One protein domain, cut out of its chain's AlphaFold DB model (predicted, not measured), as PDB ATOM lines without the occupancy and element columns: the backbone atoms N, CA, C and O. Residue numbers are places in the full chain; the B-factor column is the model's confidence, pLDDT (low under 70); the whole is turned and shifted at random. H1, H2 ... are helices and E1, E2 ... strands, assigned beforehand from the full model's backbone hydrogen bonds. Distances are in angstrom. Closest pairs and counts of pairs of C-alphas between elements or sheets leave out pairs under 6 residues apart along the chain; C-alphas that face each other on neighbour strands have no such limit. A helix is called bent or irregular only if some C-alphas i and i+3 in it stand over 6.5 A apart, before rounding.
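What this domain is: This is residues 202 to 353 of the 353 residues of an uncharacterized protein of Fusarium ambrosium (UniProt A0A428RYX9). Three small antiparallel sheets follow one another along the longest axis: E1 E2 E3 E4 at one end with H1 on it, the two-stranded ribbon E8 E9 in the middle, and the little lobe E5 E6 E7 at the far end. H4 sits between lobe and ribbon, H5 and H6 continue from it in a chain of contacts, and H7 lies at the bend of E9. The 152 printed residues run H1 E1 E2 H2 H3 E3 E4 H4 E5 E6 E7 E8 H5 H6 H7 E9, a mixed class. The whole is compact, with a radius of gyration of the C-alphas of 16.2 A and spans of 48 by 43 by 28 A.

Where its parts are: Start at the largest sheet: E1 is residues 211 to 213, E2 219 to 222, E3 248 to 252 and E4 259 to 263, the last two 13.3 A long each. Find C-alpha 202 at (180.055, 175.813, 207.018), where H1, 202 to 207, begins. H2 is 224 to 229, irregular with C-alphas 225 and 228 7.0 A apart, and H3 is 233 to 238. H4, 270 to 278, is 11.5 A long. The lobe holds E5, 281 to 285, E6, 288 to 292, and E7, 298 to 300. E8, 305 to 311, spans 19.1 A; H5 is 312 to 319, H6 321 to 328 and H7 331 to 338. E9, 344 to 352, spans 20.5 A and ends at C-alpha 352, (178.576, 199.205, 189.735).

How they stand to each other: In the first sheet, look at hairpin E3 and E4: N 249 and O 262 are 2.8 A apart. Between the antiparallel neighbours E2 and E3, N 220 and O 250 are within hydrogen-bond range at 3.5 A. H1 is on this sheet at a height of 9.0 A. E4 and E9 are near each other. In E8 and E9, N 307 and O 350 are 2.9 A apart; E9 bends by 71 degrees at residue 347, where the C-alphas of Ser 332 in H7 and Cys 347 come closest, 7.1 A. H4 touches H5, closest C-alphas Leu 277 and Lys 314, 5.7 A, at a shallow tilt of 30 degrees, opposite ways. H5 touches H6 at a steep tilt of 47 degrees, closest C-alphas Asp 316 and Val 324, 5.7 A. H3 is close to but not clearly touching H2 and H5. H4 is on the meander E5 E6 E7, each strand the antiparallel neighbour of the one before, at a height of 7.5 A; N 283 and O 290 are 2.8 A apart, N 291 and O 299 3.0 A. Every O i to N i+4 pair is within hydrogen-bond range in H1, H3, H4, H5, H6 and H7; H2 has 0 of 2, but 2 of 3 O i to N i+3 pairs.

The domain as a whole: The C-alphas of Ala 204 and Asn 295 are farthest apart, 48.3 A. The printed part has no cut and no long link. Confidence is under 70 at residues 202 to 220, 252 to 259, 302 and 353; the mean pLDDT of the printed part is 79.5.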
ATOM      1  N   PHE A 202     179.730 174.623 207.800       45.06
ATOM      2  CA  PHE A 202     180.055 175.813 207.018       45.06
ATOM      3  C   PHE A 202     181.298 176.513 207.586       45.06
ATOM      4  O   PHE A 202     182.263 176.734 206.863       45.06
ATOM      5  N   VAL A 203     181.346 176.742 208.903       48.84
ATOM      6  CA  VAL A 203     182.523 177.322 209.581       48.84
ATOM      7  C   VAL A 203     183.774 176.458 209.371       48.84
ATOM      8  O   VAL A 203     184.857 176.994 209.149       48.84
ATOM      9  N   ALA A 204     183.629 175.128 209.347       52.75
ATOM     10  CA  ALA A 204     184.729 174.218 209.040       52.75
ATOM     11  C   ALA A 204     185.245 174.375 207.596       52.75
ATOM     12  O   ALA A 204     186.458 174.414 207.389       52.75
ATOM     13  N   LEU A 205     184.361 174.525 206.601       50.84
ATOM     14  CA  LEU A 205     184.756 174.713 205.200       50.84
ATOM     15  C   LEU A 205     185.511 176.040 204.990       50.84
ATOM     16  O   LEU A 205     186.564 176.045 204.361       50.84
ATOM     17  N   TYR A 206     185.032 177.149 205.567       51.78
ATOM     18  CA  TYR A 206     185.675 178.464 205.409       51.78
ATOM     19  C   TYR A 206     186.932 178.632 206.273       51.78
ATOM     20  O   TYR A 206     187.918 179.204 205.804       51.78
ATOM     21  N   GLY A 207     186.959 178.053 207.479       52.28
ATOM     22  CA  GLY A 207     188.176 177.971 208.292       52.28
ATOM     23  C   GLY A 207     189.301 177.201 207.589       52.28
ATOM     24  O   GLY A 207     190.468 177.569 207.700       52.28
ATOM     25  N   SER A 208     188.953 176.200 206.770       47.25
ATOM     26  CA  SER A 208     189.911 175.433 205.955       47.25
ATOM     27  C   SER A 208     190.546 176.247 204.821       47.25
ATOM     28  O   SER A 208     191.616 175.894 204.331       47.25
ATOM     29  N   ILE A 209     189.903 177.338 204.398       54.66
ATOM     30  CA  ILE A 209     190.343 178.187 203.280       54.66
ATOM     31  C   ILE A 209     191.232 179.357 203.774       54.66
ATOM     32  O   ILE A 209     191.836 180.088 202.986       54.66
ATOM     33  N   GLY A 210     191.394 179.513 205.093       52.41
ATOM     34  CA  GLY A 210     192.238 180.558 205.684       52.41
ATOM     35  C   GLY A 210     191.615 181.952 205.603       52.41
ATOM     36  O   GLY A 210     192.318 182.943 205.407       52.41
ATOM     37  N   PHE A 211     190.291 182.012 205.714       59.59
ATOM     38  CA  PHE A 211     189.555 183.234 205.996       59.59
ATOM     39  C   PHE A 211     189.817 183.639 207.456       59.59
ATOM     40  O   PHE A 211     189.464 182.886 208.363       59.59
ATOM     41  N   ASP A 212     190.444 184.798 207.687       57.31
ATOM     42  CA  ASP A 212     190.502 185.396 209.028       57.31
ATOM     43  C   ASP A 212     189.103 185.943 209.338       57.31
ATOM     44  O   ASP A 212     188.716 187.012 208.863       57.31
ATOM     45  N   PHE A 213     188.288 185.105 209.979       58.78
ATOM     46  CA  PHE A 213     186.879 185.374 210.228       58.78
ATOM     47  C   PHE A 213     186.726 186.236 211.475       58.78
ATOM     48  O   PHE A 213     186.963 185.785 212.598       58.78
ATOM     49  N   ASP A 214     186.281 187.470 211.276       59.22
ATOM     50  CA  ASP A 214     185.874 188.331 212.369       59.22
ATOM     51  C   ASP A 214     184.446 187.969 212.790       59.22
ATOM     52  O   ASP A 214     183.475 188.263 212.096       59.22
ATOM     53  N   LEU A 215     184.322 187.344 213.960       56.84
ATOM     54  CA  LEU A 215     183.042 186.983 214.571       56.84
ATOM     55  C   LEU A 215     182.110 188.185 214.794       56.84
ATOM     56  O   LEU A 215     180.896 187.995 214.833       56.84
ATOM     57  N   HIS A 216     182.646 189.403 214.935       50.97
ATOM     58  CA  HIS A 216     181.859 190.601 215.225       50.97
ATOM     59  C   HIS A 216     181.255 191.220 213.969       50.97
ATOM     60  O   HIS A 216     180.085 191.597 213.963       50.97
ATOM     61  N   THR A 217     182.039 191.324 212.899       54.78
ATOM     62  CA  THR A 217     181.551 191.863 211.623       54.78
ATOM     63  C   THR A 217     180.985 190.771 210.714       54.78
ATOM     64  O   THR A 217     180.339 191.078 209.714       54.78
ATOM     65  N   GLN A 218     181.207 189.503 211.075       57.44
ATOM     66  CA  GLN A 218     180.974 188.318 210.251       57.44
ATOM     67  C   GLN A 218     181.688 188.406 208.901       57.44
ATOM     68  O   GLN A 218     181.300 187.706 207.973       57.44
ATOM     69  N   LEU A 219     182.713 189.263 208.796       57.66
ATOM     70  CA  LEU A 219     183.493 189.472 207.588       57.66
ATOM     71  C   LEU A 219     184.755 188.637 207.655       57.66
ATOM     72  O   LEU A 219     185.385 188.517 208.704       57.66
ATOM     73  N   ALA A 220     185.163 188.107 206.513       65.50
ATOM     74  CA  ALA A 220     186.464 187.486 206.408       65.50
ATOM     75  C   ALA A 220     187.218 187.955 205.174       65.50
ATOM     76  O   ALA A 220     186.666 187.930 204.074       65.50
ATOM     77  N   TRP A 221     188.485 188.318 205.384       71.56
ATOM     78  CA  TRP A 221     189.427 188.727 204.345       71.56
ATOM     79  C   TRP A 221     190.487 187.631 204.203       71.56
ATOM     80  O   TRP A 221     191.318 187.455 205.094       71.56
ATOM     81  N   PRO A 222     190.457 186.827 203.131       80.75
ATOM     82  CA  PRO A 222     191.417 185.750 202.976       80.75
ATOM     83  C   PRO A 222     192.767 186.305 202.515       80.75
ATOM     84  O   PRO A 222     192.845 187.250 201.720       80.75
ATOM     85  N   ALA A 223     193.850 185.662 202.952       85.31
ATOM     86  CA  ALA A 223     195.169 185.908 202.381       85.31
ATOM     87  C   ALA A 223     195.115 185.699 200.858       85.31
ATOM     88  O   ALA A 223     194.571 184.706 200.368       85.31
ATOM     89  N   ALA A 224     195.707 186.613 200.087       88.25
ATOM     90  CA  ALA A 224     195.653 186.555 198.628       88.25
ATOM     91  C   ALA A 224     196.285 185.270 198.060       88.25
ATOM     92  O   ALA A 224     195.910 184.831 196.973       88.25
ATOM     93  N   SER A 225     197.201 184.646 198.809       89.19
ATOM     94  CA  SER A 225     197.797 183.341 198.498       89.19
ATOM     95  C   SER A 225     196.780 182.202 198.429       89.19
ATOM     96  O   SER A 225     197.034 181.211 197.751       89.19
ATOM     97  N   ASN A 226     195.636 182.339 199.101       86.88
ATOM     98  CA  ASN A 226     194.647 181.272 199.239       86.88
ATOM     99  C   ASN A 226     193.532 181.365 198.190       86.88
ATOM    100  O   ASN A 226     192.755 180.425 198.045       86.88
ATOM    101  N   LEU A 227     193.457 182.459 197.421       87.38
ATOM    102  CA  LEU A 227     192.407 182.653 196.412       87.38
ATOM    103  C   LEU A 227     192.367 181.530 195.375       87.38
ATOM    104  O   LEU A 227     191.282 181.098 194.996       87.38
ATOM    105  N   GLY A 228     193.534 181.024 194.965       86.19
ATOM    106  CA  GLY A 228     193.636 179.948 193.977       86.19
ATOM    107  C   GLY A 228     193.071 178.602 194.443       86.19
ATOM    108  O   GLY A 228     192.948 177.698 193.625       86.19
ATOM    109  N   LEU A 229     192.727 178.460 195.729       83.44
ATOM    110  CA  LEU A 229     192.062 177.270 196.267       83.44
ATOM    111  C   LEU A 229     190.545 177.291 196.039       83.44
ATOM    112  O   LEU A 229     189.917 176.239 196.042       83.44
ATOM    113  N   VAL A 230     189.956 178.478 195.865       81.38
ATOM    114  CA  VAL A 230     188.498 178.661 195.747       81.38
ATOM    115  C   VAL A 230     188.113 179.124 194.358       81.38
ATOM    116  O   VAL A 230     187.152 178.628 193.778       81.38
ATOM    117  N   PHE A 231     188.850 180.099 193.839       86.62
ATOM    118  CA  PHE A 231     188.489 180.800 192.626       86.62
ATOM    119  C   PHE A 231     189.368 180.365 191.456       86.62
ATOM    120  O   PHE A 231     190.579 180.177 191.615       86.62
ATOM    121  N   PRO A 232     188.801 180.309 190.240       89.50
ATOM    122  CA  PRO A 232     189.580 180.151 189.025       89.50
ATOM    123  C   PRO A 232     190.706 181.189 188.920       89.50
ATOM    124  O   PRO A 232     190.602 182.315 189.421       89.50
ATOM    125  N   ILE A 233     191.769 180.829 188.195       90.19
ATOM    126  CA  ILE A 233     192.959 181.678 187.992       90.19
ATOM    127  C   ILE A 233     192.572 183.070 187.473       90.19
ATOM    128  O   ILE A 233     193.104 184.074 187.948       90.19
ATOM    129  N   TYR A 234     191.621 183.138 186.534       92.62
ATOM    130  CA  TYR A 234     191.143 184.409 185.994       92.62
ATOM    131  C   TYR A 234     190.578 185.308 187.098       92.62
ATOM    132  O   TYR A 234     191.071 186.420 187.284       92.62
ATOM    133  N   LEU A 235     189.611 184.813 187.875       89.00
ATOM    134  CA  LEU A 235     188.982 185.593 188.937       89.00
ATOM    135  C   LEU A 235     190.011 186.003 190.000       89.00
ATOM    136  O   LEU A 235     190.079 187.167 190.386       89.00
ATOM    137  N   THR A 236     190.911 185.086 190.367       91.00
ATOM    138  CA  THR A 236     192.037 185.372 191.265       91.00
ATOM    139  C   THR A 236     192.895 186.536 190.765       91.00
ATOM    140  O   THR A 236     193.362 187.338 191.572       91.00
ATOM    141  N   SER A 237     193.104 186.675 189.451       92.69
ATOM    142  CA  SER A 237     193.921 187.752 188.879       92.69
ATOM    143  C   SER A 237     193.252 189.129 188.963       92.69
ATOM    144  O   SER A 237     193.944 190.117 189.205       92.69
ATOM    145  N   ILE A 238     191.922 189.181 188.852       93.75
ATOM    146  CA  ILE A 238     191.151 190.429 188.779       93.75
ATOM    147  C   ILE A 238     190.618 190.912 190.132       93.75
ATOM    148  O   ILE A 238     190.249 192.083 190.248       93.75
ATOM    149  N   ILE A 239     190.596 190.043 191.151       91.50
ATOM    150  CA  ILE A 239     190.299 190.421 192.539       91.50
ATOM    151  C   ILE A 239     191.355 191.411 193.038       91.50
ATOM    152  O   ILE A 239     192.565 191.168 192.912       91.50
ATOM    153  N   VAL A 240     190.885 192.512 193.627       90.50
ATOM    154  CA  VAL A 240     191.724 193.547 194.239       90.50
ATOM    155  C   VAL A 240     192.491 192.948 195.417       90.50
ATOM    156  O   VAL A 240     191.929 192.227 196.238       90.50
ATOM    157  N   LYS A 241     193.792 193.237 195.496       91.31
ATOM    158  CA  LYS A 241     194.675 192.768 196.571       91.31
ATOM    159  C   LYS A 241     195.333 193.971 197.225       91.31
ATOM    160  O   LYS A 241     195.914 194.797 196.521       91.31
ATOM    161  N   LEU A 242     195.271 194.058 198.546       84.69
ATOM    162  CA  LEU A 242     195.881 195.135 199.318       84.69
ATOM    163  C   LEU A 242     196.638 194.523 200.495       84.69
ATOM    164  O   LEU A 242     196.089 193.716 201.227       84.69
ATOM    165  N   ASN A 243     197.914 194.881 200.664       87.00
ATOM    166  CA  ASN A 243     198.758 194.400 201.770       87.00
ATOM    167  C   ASN A 243     198.863 192.865 201.901       87.00
ATOM    168  O   ASN A 243     199.098 192.353 202.988       87.00
ATOM    169  N   GLY A 244     198.726 192.126 200.794       85.88
ATOM    170  CA  GLY A 244     198.763 190.658 200.798       85.88
ATOM    171  C   GLY A 244     197.418 189.989 201.102       85.88
ATOM    172  O   GLY A 244     197.329 188.766 201.029       85.88
ATOM    173  N   GLU A 245     196.369 190.766 201.359       85.06
ATOM    174  CA  GLU A 245     194.999 190.292 201.558       85.06
ATOM    175  C   GLU A 245     194.173 190.524 200.295       85.06
ATOM    176  O   GLU A 245     194.366 191.501 199.561       85.06
ATOM    177  N   ALA A 246     193.264 189.599 200.010       86.88
ATOM    178  CA  ALA A 246     192.307 189.757 198.933       86.88
ATOM    179  C   ALA A 246     191.095 190.542 199.422       86.88
ATOM    180  O   ALA A 246     190.568 190.258 200.496       86.88
ATOM    181  N   TRP A 247     190.600 191.472 198.608       85.56
ATOM    182  CA  TRP A 247     189.326 192.127 198.866       85.56
ATOM    183  C   TRP A 247     188.159 191.217 198.470       85.56
ATOM    184  O   TRP A 247     187.503 191.379 197.440       85.56
ATOM    185  N   VAL A 248     187.943 190.222 199.315       83.94
ATOM    186  CA  VAL A 248     186.796 189.327 199.312       83.94
ATOM    187  C   VAL A 248     186.185 189.436 200.691       83.94
ATOM    188  O   VAL A 248     186.910 189.444 201.678       83.94
ATOM    189  N   ARG A 249     184.865 189.541 200.745       79.56
ATOM    190  CA  ARG A 249     184.110 189.712 201.972       79.56
ATOM    191  C   ARG A 249     182.987 188.688 201.980       79.56
ATOM    192  O   ARG A 249     182.019 188.831 201.246       79.56
ATOM    193  N   ALA A 250     183.119 187.654 202.795       74.94
ATOM    194  CA  ALA A 250     182.000 186.775 203.116       74.94
ATOM    195  C   ALA A 250     181.270 187.341 204.339       74.94
ATOM    196  O   ALA A 250     181.952 187.736 205.270       74.94
ATOM    197  N   SER A 251     179.940 187.408 204.324       70.56
ATOM    198  CA  SER A 251     179.076 187.802 205.440       70.56
ATOM    199  C   SER A 251     178.120 186.657 205.747       70.56
ATOM    200  O   SER A 251     177.481 186.119 204.840       70.56
ATOM    201  N   PHE A 252     178.023 186.277 207.018       67.88
ATOM    202  CA  PHE A 252     177.211 185.151 207.476       67.88
ATOM    203  C   PHE A 252     176.220 185.639 208.520       67.88
ATOM    204  O   PHE A 252     176.426 185.402 209.710       67.88
ATOM    205  N   ALA A 253     175.166 186.326 208.070       66.31
ATOM    206  CA  ALA A 253     174.134 186.852 208.954       66.31
ATOM    207  C   ALA A 253     173.634 185.781 209.945       66.31
ATOM    208  O   ALA A 253     173.667 184.582 209.664       66.31
ATOM    209  N   ASN A 254     173.074 186.214 211.083       63.16
ATOM    210  CA  ASN A 254     172.449 185.308 212.068       63.16
ATOM    211  C   ASN A 254     171.405 184.362 211.440       63.16
ATOM    212  O   ASN A 254     171.091 183.308 211.989       63.16
ATOM    213  N   ASP A 255     170.870 184.757 210.287       69.62
ATOM    214  CA  ASP A 255     170.133 183.895 209.384       69.62
ATOM    215  C   ASP A 255     171.097 183.208 208.403       69.62
ATOM    216  O   ASP A 255     171.565 183.821 207.442       69.62
ATOM    217  N   LEU A 256     171.357 181.915 208.621       57.06
ATOM    218  CA  LEU A 256     172.207 181.090 207.751       57.06
ATOM    219  C   LEU A 256     171.688 181.000 206.303       57.06
ATOM    220  O   LEU A 256     172.425 180.567 205.418       57.06
ATOM    221  N   ALA A 257     170.443 181.409 206.035       59.78
ATOM    222  CA  ALA A 257     169.917 181.539 204.679       59.78
ATOM    223  C   ALA A 257     170.417 182.795 203.939       59.78
ATOM    224  O   ALA A 257     170.164 182.932 202.743       59.78
ATOM    225  N   LYS A 258     171.124 183.701 204.626       66.94
ATOM    226  CA  LYS A 258     171.625 184.984 204.108       66.94
ATOM    227  C   LYS A 258     173.149 185.050 204.199       66.94
ATOM    228  O   LYS A 258     173.720 185.935 204.834       66.94
ATOM    229  N   CYS A 259     173.800 184.071 203.579       66.12
ATOM    230  CA  CYS A 259     175.231 184.143 203.320       66.12
ATOM    231  C   CYS A 259     175.461 185.027 202.088       66.12
ATOM    232  O   CYS A 259     174.941 184.732 201.013       66.12
ATOM    233  N   GLU A 260     176.257 186.081 202.230       76.19
ATOM    234  CA  GLU A 260     176.631 186.968 201.128       76.19
ATOM    235  C   GLU A 260     178.132 186.856 200.875       76.19
ATOM    236  O   GLU A 260     178.932 186.942 201.803       76.19
ATOM    237  N   LEU A 261     178.530 186.662 199.619       80.75
ATOM    238  CA  LEU A 261     179.927 186.721 199.205       80.75
ATOM    239  C   LEU A 261     180.107 187.920 198.279       80.75
ATOM    240  O   LEU A 261     179.644 187.917 197.141       80.75
ATOM    241  N   GLU A 262     180.814 188.929 198.762       84.06
ATOM    242  CA  GLU A 262     181.208 190.087 197.980       84.06
ATOM    243  C   GLU A 262     182.651 189.947 197.512       84.06
ATOM    244  O   GLU A 262     183.564 189.632 198.276       84.06
ATOM    245  N   VAL A 263     182.863 190.213 196.228       86.00
ATOM    246  CA  VAL A 263     184.174 190.137 195.592       86.00
ATOM    247  C   VAL A 263     184.451 191.473 194.921       86.00
ATOM    248  O   VAL A 263     183.745 191.870 193.994       86.00
ATOM    249  N   PHE A 264     185.495 192.168 195.368       86.94
ATOM    250  CA  PHE A 264     185.888 193.433 194.765       86.94
ATOM    251  C   PHE A 264     186.891 193.177 193.643       86.94
ATOM    252  O   PHE A 264     187.996 192.674 193.860       86.94
ATOM    253  N   ILE A 265     186.503 193.548 192.426       90.38
ATOM    254  CA  ILE A 265     187.306 193.374 191.213       90.38
ATOM    255  C   ILE A 265     187.853 194.708 190.706       90.38
ATOM    256  O   ILE A 265     187.307 195.776 190.993       90.38
ATOM    257  N   SER A 266     188.923 194.654 189.911       87.62
ATOM    258  CA  SER A 266     189.464 195.835 189.236       87.62
ATOM    259  C   SER A 266     188.397 196.556 188.403       87.62
ATOM    260  O   SER A 266     187.627 195.937 187.662       87.62
ATOM    261  N   ALA A 267     188.412 197.890 188.446       85.25
ATOM    262  CA  ALA A 267     187.524 198.734 187.650       85.25
ATOM    263  C   ALA A 267     187.680 198.517 186.132       85.25
ATOM    264  O   ALA A 267     186.721 198.744 185.389       85.25
ATOM    265  N   SER A 268     188.862 198.080 185.677       87.44
ATOM    266  CA  SER A 268     189.134 197.746 184.270       87.44
ATOM    267  C   SER A 268     188.427 196.467 183.812       87.44
ATOM    268  O   SER A 268     188.123 196.323 182.633       87.44
ATOM    269  N   GLU A 269     188.126 195.560 184.741       91.19
ATOM    270  CA  GLU A 269     187.572 194.228 184.464       91.19
ATOM    271  C   GLU A 269     186.047 194.186 184.610       91.19
ATOM    272  O   GLU A 269     185.398 193.231 184.186       91.19
ATOM    273  N   THR A 270     185.448 195.251 185.156       86.56
ATOM    274  CA  THR A 270     184.001 195.386 185.369       86.56
ATOM    275  C   THR A 270     183.202 195.074 184.098       86.56
ATOM    276  O   THR A 270     182.224 194.333 184.150       86.56
ATOM    277  N   GLN A 271     183.625 195.587 182.938       88.62
ATOM    278  CA  GLN A 271     182.934 195.331 181.672       88.62
ATOM    279  C   GLN A 271     182.984 193.852 181.270       88.62
ATOM    280  O   GLN A 271     181.981 193.309 180.807       88.62
ATOM    281  N   HIS A 272     184.138 193.206 181.438       90.06
ATOM    282  CA  HIS A 272     184.302 191.802 181.082       90.06
ATOM    283  C   HIS A 272     183.438 190.908 181.972       90.06
ATOM    284  O   HIS A 272     182.694 190.069 181.469       90.06
ATOM    285  N   VAL A 273     183.484 191.132 183.286       88.06
ATOM    286  CA  VAL A 273     182.718 190.356 184.270       88.06
ATOM    287  C   VAL A 273     181.216 190.533 184.060       88.06
ATOM    288  O   VAL A 273     180.492 189.537 184.004       88.06
ATOM    289  N   ALA A 274     180.749 191.768 183.844       87.69
ATOM    290  CA  ALA A 274     179.345 192.036 183.539       87.69
ATOM    291  C   ALA A 274     178.884 191.307 182.270       87.69
ATOM    292  O   ALA A 274     177.786 190.744 182.238       87.69
ATOM    293  N   LYS A 275     179.747 191.256 181.245       89.06
ATOM    294  CA  LYS A 275     179.438 190.544 180.009       89.06
ATOM    295  C   LYS A 275     179.383 189.032 180.214       89.06
ATOM    296  O   LYS A 275     178.451 188.405 179.725       89.06
ATOM    297  N   GLN A 276     180.344 188.444 180.927       88.88
ATOM    298  CA  GLN A 276     180.371 186.994 181.155       88.88
ATOM    299  C   GLN A 276     179.186 186.526 182.006       88.88
ATOM    300  O   GLN A 276     178.546 185.538 181.654       88.88
ATOM    301  N   LEU A 277     178.867 187.240 183.090       84.19
ATOM    302  CA  LEU A 277     177.843 186.819 184.052       84.19
ATOM    303  C   LEU A 277     176.415 187.182 183.633       84.19
ATOM    304  O   LEU A 277     175.506 186.380 183.843       84.19
ATOM    305  N   PHE A 278     176.207 188.359 183.037       84.94
ATOM    306  CA  PHE A 278     174.865 188.922 182.813       84.94
ATOM    307  C   PHE A 278     174.567 189.248 181.343       84.94
ATOM    308  O   PHE A 278     173.546 189.868 181.048       84.94
ATOM    309  N   ASP A 279     175.470 188.901 180.418       88.25
ATOM    310  CA  ASP A 279     175.428 189.299 178.999       88.25
ATOM    311  C   ASP A 279     175.402 190.810 178.745       88.25
ATOM    312  O   ASP A 279     175.263 191.235 177.597       88.25
ATOM    313  N   GLN A 280     175.637 191.630 179.770       87.56
ATOM    314  CA  GLN A 280     175.531 193.079 179.664       87.56
ATOM    315  C   GLN A 280     176.828 193.715 179.168       87.56
ATOM    316  O   GLN A 280     177.917 193.449 179.676       87.56
ATOM    317  N   HIS A 281     176.706 194.615 178.193       87.00
ATOM    318  CA  HIS A 281     177.815 195.443 177.732       87.00
ATOM    319  C   HIS A 281     177.842 196.759 178.505       87.00
ATOM    320  O   HIS A 281     177.077 197.675 178.213       87.00
ATOM    321  N   ILE A 282     178.753 196.865 179.473       85.12
ATOM    322  CA  ILE A 282     179.020 198.135 180.152       85.12
ATOM    323  C   ILE A 282     180.029 198.927 179.323       85.12
ATOM    324  O   ILE A 282     181.136 198.456 179.086       85.12
ATOM    325  N   THR A 283     179.668 200.130 178.894       84.62
ATOM    326  CA  THR A 283     180.557 201.032 178.156       84.62
ATOM    327  C   THR A 283     180.924 202.250 178.999       84.62
ATOM    328  O   THR A 283     180.051 202.811 179.667       84.62
ATOM    329  N   PRO A 284     182.192 202.698 178.981       81.69
ATOM    330  CA  PRO A 284     182.547 203.986 179.555       81.69
ATOM    331  C   PRO A 284     181.976 205.114 178.682       81.69
ATOM    332  O   PRO A 284     182.160 205.135 177.467       81.69
ATOM    333  N   ASN A 285     181.301 206.067 179.313       81.19
ATOM    334  CA  ASN A 285     180.809 207.301 178.713       81.19
ATOM    335  C   ASN A 285     181.332 208.487 179.542       81.19
ATOM    336  O   ASN A 285     180.700 208.947 180.498       81.19
ATOM    337  N   GLY A 286     182.550 208.932 179.221       82.81
ATOM    338  CA  GLY A 286     183.279 209.916 180.023       82.81
ATOM    339  C   GLY A 286     183.632 209.364 181.407       82.81
ATOM    340  O   GLY A 286     184.295 208.338 181.516       82.81
ATOM    341  N   GLN A 287     183.182 210.043 182.466       77.31
ATOM    342  CA  GLN A 287     183.352 209.596 183.858       77.31
ATOM    343  C   GLN A 287     182.243 208.647 184.338       77.31
ATOM    344  O   GLN A 287     182.258 208.228 185.491       77.31
ATOM    345  N   ARG A 288     181.255 208.336 183.490       77.62
ATOM    346  CA  ARG A 288     180.117 207.481 183.848       77.62
ATOM    347  C   ARG A 288     180.178 206.162 183.098       77.62
ATOM    348  O   ARG A 288     180.791 206.060 182.039       77.62
ATOM    349  N   ARG A 289     179.512 205.153 183.645       80.50
ATOM    350  CA  ARG A 289     179.265 203.877 182.974       80.50
ATOM    351  C   ARG A 289     177.842 203.889 182.411       80.50
ATOM    352  O   ARG A 289     176.940 204.477 183.003       80.50
ATOM    353  N   SER A 290     177.651 203.274 181.255       83.94
ATOM    354  CA  SER A 290     176.345 203.074 180.625       83.94
ATOM    355  C   SER A 290     176.185 201.616 180.212       83.94
ATOM    356  O   SER A 290     177.177 200.935 179.956       83.94
ATOM    357  N   ILE A 291     174.950 201.124 180.161       85.94
ATOM    358  CA  ILE A 291     174.644 199.803 179.597       85.94
ATOM    359  C   ILE A 291     174.251 199.997 178.137       85.94
ATOM    360  O   ILE A 291     173.368 200.805 177.844       85.94
ATOM    361  N   ARG A 292     174.880 199.251 177.232       83.94
ATOM    362  CA  ARG A 292     174.460 199.149 175.834       83.94
ATOM    363  C   ARG A 292     173.500 197.975 175.684       83.94
ATOM    364  O   ARG A 292     173.892 196.832 175.910       83.94
ATOM    365  N   LEU A 293     172.259 198.285 175.329       82.38
ATOM    366  CA  LEU A 293     171.230 197.306 174.987       82.38
ATOM    367  C   LEU A 293     171.441 196.778 173.555       82.38
ATOM    368  O   LEU A 293     172.160 197.390 172.765       82.38
ATOM    369  N   ASP A 294     170.775 195.675 173.203       80.81
ATOM    370  CA  ASP A 294     170.923 194.999 171.899       80.81
ATOM    371  C   ASP A 294     170.530 195.865 170.690       80.81
ATOM    372  O   ASP A 294     170.959 195.618 169.567       80.81
ATOM    373  N   ASN A 295     169.724 196.904 170.912       77.94
ATOM    374  CA  ASN A 295     169.321 197.883 169.901       77.94
ATOM    375  C   ASN A 295     170.230 199.127 169.868       77.94
ATOM    376  O   ASN A 295     169.803 200.181 169.397       77.94
ATOM    377  N   ASP A 296     171.442 199.029 170.419       79.88
ATOM    378  CA  ASP A 296     172.421 200.114 170.550       79.88
ATOM    379  C   ASP A 296     171.972 201.313 171.401       79.88
ATOM    380  O   ASP A 296     172.668 202.329 171.477       79.88
ATOM    381  N   VAL A 297     170.847 201.191 172.112       79.31
ATOM    382  CA  VAL A 297     170.418 202.200 173.081       79.31
ATOM    383  C   VAL A 297     171.337 202.158 174.297       79.31
ATOM    384  O   VAL A 297     171.584 201.104 174.886       79.31
ATOM    385  N   LEU A 298     171.824 203.337 174.690       82.69
ATOM    386  CA  LEU A 298     172.624 203.523 175.893       82.69
ATOM    387  C   LEU A 298     171.731 203.932 177.064       82.69
ATOM    388  O   LEU A 298     171.107 204.993 177.048       82.69
ATOM    389  N   VAL A 299     171.729 203.114 178.111       81.94
ATOM    390  CA  VAL A 299     171.099 203.437 179.390       81.94
ATOM    391  C   VAL A 299     172.159 204.025 180.310       81.94
ATOM    392  O   VAL A 299     173.065 203.328 180.771       81.94
ATOM    393  N   ASN A 300     172.055 205.329 180.566       81.19
ATOM    394  CA  ASN A 300     172.865 206.001 181.576       81.19
ATOM    395  C   ASN A 300     172.188 205.846 182.939       81.19
ATOM    396  O   ASN A 300     170.998 206.132 183.070       81.19
ATOM    397  N   PHE A 301     172.946 205.454 183.954       76.94
ATOM    398  CA  PHE A 301     172.468 205.388 185.330       76.94
ATOM    399  C   PHE A 301     173.194 206.431 186.185       76.94
ATOM    400  O   PHE A 301     174.401 206.634 186.065       76.94
ATOM    401  N   ASN A 302     172.433 207.140 187.021       66.69
ATOM    402  CA  ASN A 302     172.951 208.147 187.947       66.69
ATOM    403  C   ASN A 302     172.926 207.564 189.362       66.69
ATOM    404  O   ASN A 302     171.971 207.790 190.102       66.69
ATOM    405  N   GLY A 303     173.952 206.794 189.716       72.69
ATOM    406  CA  GLY A 303     174.078 206.170 191.032       72.69
ATOM    407  C   GLY A 303     174.373 204.679 190.934       72.69
ATOM    408  O   GLY A 303     175.074 204.243 190.029       72.69
ATOM    409  N   LYS A 304     173.823 203.915 191.876       76.00
ATOM    410  CA  LYS A 304     174.062 202.481 192.029       76.00
ATOM    411  C   LYS A 304     173.319 201.675 190.958       76.00
ATOM    412  O   LYS A 304     172.096 201.770 190.852       76.00
ATOM    413  N   LEU A 305     174.052 200.868 190.196       78.56
ATOM    414  CA  LEU A 305     173.496 199.852 189.299       78.56
ATOM    415  C   LEU A 305     173.719 198.469 189.910       78.56
ATOM    416  O   LEU A 305     174.863 198.111 190.168       78.56
ATOM    417  N   THR A 306     172.655 197.678 190.049       81.50
ATOM    418  CA  THR A 306     172.743 196.266 190.449       81.50
ATOM    419  C   THR A 306     172.281 195.379 189.292       81.50
ATOM    420  O   THR A 306     171.138 195.484 188.848       81.50
ATOM    421  N   LEU A 307     173.165 194.512 188.794       78.81
ATOM    422  CA  LEU A 307     172.822 193.430 187.864       78.81
ATOM    423  C   LEU A 307     172.557 192.159 188.673       78.81
ATOM    424  O   LEU A 307     173.339 191.846 189.562       78.81
ATOM    425  N   SER A 308     171.481 191.431 188.381       85.06
ATOM    426  CA  SER A 308     171.111 190.186 189.073       85.06
ATOM    427  C   SER A 308     170.442 189.217 188.104       85.06
ATOM    428  O   SER A 308     169.832 189.671 187.135       85.06
ATOM    429  N   GLY A 309     170.475 187.916 188.394       81.44
ATOM    430  CA  GLY A 309     169.899 186.907 187.504       81.44
ATOM    431  C   GLY A 309     170.936 186.398 186.511       81.44
ATOM    432  O   GLY A 309     170.965 186.838 185.365       81.44
ATOM    433  N   SER A 310     171.798 185.483 186.956       86.25
ATOM    434  CA  SER A 310     172.816 184.855 186.107       86.25
ATOM    435  C   SER A 310     172.465 183.386 185.840       86.25
ATOM    436  O   SER A 310     172.067 182.688 186.777       86.25
ATOM    437  N   PRO A 311     172.593 182.894 184.594       88.44
ATOM    438  CA  PRO A 311     172.522 181.467 184.299       88.44
ATOM    439  C   PRO A 311     173.567 180.674 185.088       88.44
ATOM    440  O   PRO A 311     174.733 181.068 185.138       88.44
ATOM    441  N   LEU A 312     173.184 179.531 185.660       85.06
ATOM    442  CA  LEU A 312     174.085 178.743 186.518       85.06
ATOM    443  C   LEU A 312     175.380 178.307 185.826       85.06
ATOM    444  O   LEU A 312     176.440 178.333 186.444       85.06
ATOM    445  N   GLU A 313     175.315 177.988 184.535       89.62
ATOM    446  CA  GLU A 313     176.488 177.630 183.726       89.62
ATOM    447  C   GLU A 313     177.542 178.749 183.693       89.62
ATOM    448  O   GLU A 313     178.747 178.505 183.648       89.62
ATOM    449  N   LYS A 314     177.094 180.007 183.741       90.31
ATOM    450  CA  LYS A 314     177.982 181.174 183.749       90.31
ATOM    451  C   LYS A 314     178.582 181.416 185.120       90.31
ATOM    452  O   LYS A 314     179.736 181.831 185.203       90.31
ATOM    453  N   VAL A 315     177.815 181.134 186.171       86.62
ATOM    454  CA  VAL A 315     178.306 181.162 187.550       86.62
ATOM    455  C   VAL A 315     179.406 180.118 187.732       86.62
ATOM    456  O   VAL A 315     180.471 180.475 188.225       86.62
ATOM    457  N   ASP A 316     179.204 178.889 187.248       89.00
ATOM    458  CA  ASP A 316     180.212 177.815 187.279       89.00
ATOM    459  C   ASP A 316     181.500 178.233 186.576       89.00
ATOM    460  O   ASP A 316     182.583 178.250 187.159       89.00
ATOM    461  N   LYS A 317     181.370 178.705 185.336       89.94
ATOM    462  CA  LYS A 317     182.515 179.144 184.543       89.94
ATOM    463  C   LYS A 317     183.312 180.275 185.208       89.94
ATOM    464  O   LYS A 317     184.533 180.321 185.062       89.94
ATOM    465  N   MET A 318     182.640 181.213 185.875       88.75
ATOM    466  CA  MET A 318     183.271 182.418 186.429       88.75
ATOM    467  C   MET A 318     183.780 182.242 187.859       88.75
ATOM    468  O   MET A 318     184.892 182.676 188.159       88.75
ATOM    469  N   LEU A 319     182.973 181.651 188.741       86.62
ATOM    470  CA  LEU A 319     183.294 181.484 190.161       86.62
ATOM    471  C   LEU A 319     183.953 180.135 190.462       86.62
ATOM    472  O   LEU A 319     184.594 180.007 191.502       86.62
ATOM    473  N   GLY A 320     183.848 179.169 189.550       87.62
ATOM    474  CA  GLY A 320     184.373 177.820 189.702       87.62
ATOM    475  C   GLY A 320     183.385 176.852 190.352       87.62
ATOM    476  O   GLY A 320     182.399 177.242 190.985       87.62
ATOM    477  N   ILE A 321     183.714 175.565 190.232       84.88
ATOM    478  CA  ILE A 321     182.853 174.452 190.644       84.88
ATOM    479  C   ILE A 321     182.487 174.498 192.131       84.88
ATOM    480  O   ILE A 321     181.327 174.310 192.481       84.88
ATOM    481  N   HIS A 322     183.430 174.846 193.009       81.31
ATOM    482  CA  HIS A 322     183.190 174.877 194.455       81.31
ATOM    483  C   HIS A 322     182.166 175.935 194.868       81.31
ATOM    484  O   HIS A 322     181.351 175.693 195.758       81.31
ATOM    485  N   ALA A 323     182.170 177.097 194.209       80.25
ATOM    486  CA  ALA A 323     181.177 178.133 194.464       80.25
ATOM    487  C   ALA A 323     179.777 177.664 194.048       80.25
ATOM    488  O   ALA A 323     178.802 177.914 194.756       80.25
ATOM    489  N   VAL A 324     179.676 176.940 192.931       84.25
ATOM    490  CA  VAL A 324     178.406 176.375 192.465       84.25
ATOM    491  C   VAL A 324     177.931 175.239 193.354       84.25
ATOM    492  O   VAL A 324     176.755 175.210 193.695       84.25
ATOM    493  N   GLU A 325     178.808 174.338 193.786       85.38
ATOM    494  CA  GLU A 325     178.461 173.272 194.732       85.38
ATOM    495  C   GLU A 325     177.937 173.849 196.051       85.38
ATOM    496  O   GLU A 325     176.862 173.460 196.515       85.38
ATOM    497  N   ALA A 326     178.642 174.833 196.617       81.00
ATOM    498  CA  ALA A 326     178.201 175.530 197.821       81.00
ATOM    499  C   ALA A 326     176.841 176.215 197.609       81.00
ATOM    500  O   ALA A 326     175.955 176.124 198.460       81.00
ATOM    501  N   TYR A 327     176.648 176.849 196.450       83.62
ATOM    502  CA  TYR A 327     175.390 177.486 196.088       83.62
ATOM    503  C   TYR A 327     174.231 176.489 195.962       83.62
ATOM    504  O   TYR A 327     173.150 176.732 196.496       83.62
ATOM    505  N   GLN A 328     174.444 175.349 195.302       85.94
ATOM    506  CA  GLN A 328     173.416 174.321 195.114       85.94
ATOM    507  C   GLN A 328     172.920 173.740 196.442       85.94
ATOM    508  O   GLN A 328     171.764 173.336 196.546       85.94
ATOM    509  N   LEU A 329     173.778 173.732 197.464       84.62
ATOM    510  CA  LEU A 329     173.450 173.281 198.816       84.62
ATOM    511  C   LEU A 329     172.863 174.391 199.705       84.62
ATOM    512  O   LEU A 329     172.497 174.126 200.851       84.62
ATOM    513  N   SER A 330     172.777 175.628 199.210       79.75
ATOM    514  CA  SER A 330     172.334 176.777 200.000       79.75
ATOM    515  C   SER A 330     170.808 176.818 200.194       79.75
ATOM    516  O   SER A 330     170.049 176.418 199.302       79.75
ATOM    517  N   PRO A 331     170.316 177.377 201.320       81.00
ATOM    518  CA  PRO A 331     168.885 177.617 201.516       81.00
ATOM    519  C   PRO A 331     168.275 178.529 200.445       81.00
ATOM    520  O   PRO A 331     167.147 178.296 200.011       81.00
ATOM    521  N   SER A 332     169.027 179.528 199.973       82.12
ATOM    522  CA  SER A 332     168.570 180.458 198.938       82.12
ATOM    523  C   SER A 332     168.270 179.731 197.624       82.12
ATOM    524  O   SER A 332     167.259 180.005 196.979       82.12
ATOM    525  N   ARG A 333     169.078 178.724 197.261       87.94
ATOM    526  CA  ARG A 333     168.793 177.891 196.089       87.94
ATOM    527  C   ARG A 333     167.532 177.050 196.267       87.94
ATOM    528  O   ARG A 333     166.745 176.928 195.330       87.94
ATOM    529  N   ALA A 334     167.307 176.489 197.453       85.81
ATOM    530  CA  ALA A 334     166.071 175.760 197.731       85.81
ATOM    531  C   ALA A 334     164.835 176.664 197.558       85.81
ATOM    532  O   ALA A 334     163.834 176.239 196.982       85.81
ATOM    533  N   GLU A 335     164.916 177.925 197.988       86.06
ATOM    534  CA  GLU A 335     163.858 178.919 197.786       86.06
ATOM    535  C   GLU A 335     163.632 179.249 196.301       86.06
ATOM    536  O   GLU A 335     162.489 179.265 195.840       86.06
ATOM    537  N   GLU A 336     164.694 179.455 195.518       86.81
ATOM    538  CA  GLU A 336     164.585 179.665 194.068       86.81
ATOM    539  C   GLU A 336     163.886 178.500 193.362       86.81
ATOM    540  O   GLU A 336     162.983 178.719 192.550       86.81
ATOM    541  N   LEU A 337     164.263 177.265 193.702       89.94
ATOM    542  CA  LEU A 337     163.650 176.060 193.148       89.94
ATOM    543  C   LEU A 337     162.167 175.959 193.525       89.94
ATOM    544  O   LEU A 337     161.341 175.670 192.659       89.94
ATOM    545  N   ASN A 338     161.813 176.274 194.776       90.75
ATOM    546  CA  ASN A 338     160.418 176.331 195.226       90.75
ATOM    547  C   ASN A 338     159.603 177.392 194.468       90.75
ATOM    548  O   ASN A 338     158.410 177.211 194.239       90.75
ATOM    549  N   ASN A 339     160.257 178.469 194.028       88.56
ATOM    550  CA  ASN A 339     159.674 179.528 193.205       88.56
ATOM    551  C   ASN A 339     159.730 179.234 191.688       88.56
ATOM    552  O   ASN A 339     159.392 180.107 190.884       88.56
ATOM    553  N   GLY A 340     160.161 178.036 191.276       90.38
ATOM    554  CA  GLY A 340     160.236 177.618 189.872       90.38
ATOM    555  C   GLY A 340     161.410 178.208 189.078       90.38
ATOM    556  O   GLY A 340     161.407 178.153 187.849       90.38
ATOM    557  N   GLN A 341     162.418 178.777 189.741       87.94
ATOM    558  CA  GLN A 341     163.599 179.368 189.104       87.94
ATOM    559  C   GLN A 341     164.697 178.309 188.931       87.94
ATOM    560  O   GLN A 341     165.579 178.136 189.770       87.94
ATOM    561  N   ILE A 342     164.628 177.559 187.832       86.50
ATOM    562  CA  ILE A 342     165.488 176.383 187.627       86.50
ATOM    563  C   ILE A 342     166.830 176.762 186.977       86.50
ATOM    564  O   ILE A 342     167.858 176.205 187.351       86.50
ATOM    565  N   GLU A 343     166.853 177.732 186.062       86.69
ATOM    566  CA  GLU A 343     168.026 177.998 185.205       86.69
ATOM    567  C   GLU A 343     168.842 179.238 185.598       86.69
ATOM    568  O   GLU A 343     170.023 179.340 185.263       86.69
ATOM    569  N   ILE A 344     168.229 180.174 186.326       87.00
ATOM    570  CA  ILE A 344     168.844 181.441 186.734       87.00
ATOM    571  C   ILE A 344     168.950 181.520 188.252       87.00
ATOM    572  O   ILE A 344     168.064 181.031 188.951       87.00
ATOM    573  N   THR A 345     169.993 182.190 188.741       83.88
ATOM    574  CA  THR A 345     170.124 182.564 190.153       83.88
ATOM    575  C   THR A 345     170.112 184.075 190.346       83.88
ATOM    576  O   THR A 345     170.775 184.824 189.622       83.88
ATOM    577  N   ARG A 346     169.357 184.532 191.345       83.62
ATOM    578  CA  ARG A 346     169.320 185.918 191.832       83.62
ATOM    579  C   ARG A 346     170.265 186.152 193.008       83.62
ATOM    580  O   ARG A 346     170.485 187.304 193.366       83.62
ATOM    581  N   CYS A 347     170.835 185.093 193.575       78.75
ATOM    582  CA  CYS A 347     171.805 185.175 194.667       78.75
ATOM    583  C   CYS A 347     173.146 185.769 194.228       78.75
ATOM    584  O   CYS A 347     173.902 186.258 195.062       78.75
ATOM    585  N   LEU A 348     173.430 185.770 192.922       81.75
ATOM    586  CA  LEU A 348     174.548 186.516 192.364       81.75
ATOM    587  C   LEU A 348     174.076 187.886 191.889       81.75
ATOM    588  O   LEU A 348     173.232 187.997 190.990       81.75
ATOM    589  N   SER A 349     174.685 188.925 192.451       82.94
ATOM    590  CA  SER A 349     174.508 190.287 191.980       82.94
ATOM    591  C   SER A 349     175.842 191.003 191.802       82.94
ATOM    592  O   SER A 349     176.850 190.644 192.407       82.94
ATOM    593  N   MET A 350     175.860 191.993 190.914       81.94
ATOM    594  CA  MET A 350     177.019 192.838 190.662       81.94
ATOM    595  C   MET A 350     176.622 194.294 190.805       81.94
ATOM    596  O   MET A 350     175.707 194.759 190.122       81.94
ATOM    597  N   GLU A 351     177.349 195.011 191.655       80.38
ATOM    598  CA  GLU A 351     177.119 196.427 191.910       80.38
ATOM    599  C   GLU A 351     178.186 197.281 191.224       80.38
ATOM    600  O   GLU A 351     179.389 197.114 191.436       80.38
ATOM    601  N   GLY A 352     177.739 198.191 190.363       70.44
ATOM    602  CA  GLY A 352     178.576 199.205 189.735       70.44
ATOM    603  C   GLY A 352     178.323 200.566 190.367       70.44
ATOM    604  O   GLY A 352     177.193 201.059 190.308       70.44
ATOM    605  N   ASN A 353     179.379 201.165 190.921       61.16
ATOM    606  CA  ASN A 353     179.427 202.588 191.271       61.16
ATOM    607  C   ASN A 353     180.024 203.425 190.136       61.16
ATOM    608  O   ASN A 353     180.845 202.878 189.347       61.16
TER     609      ASN A 353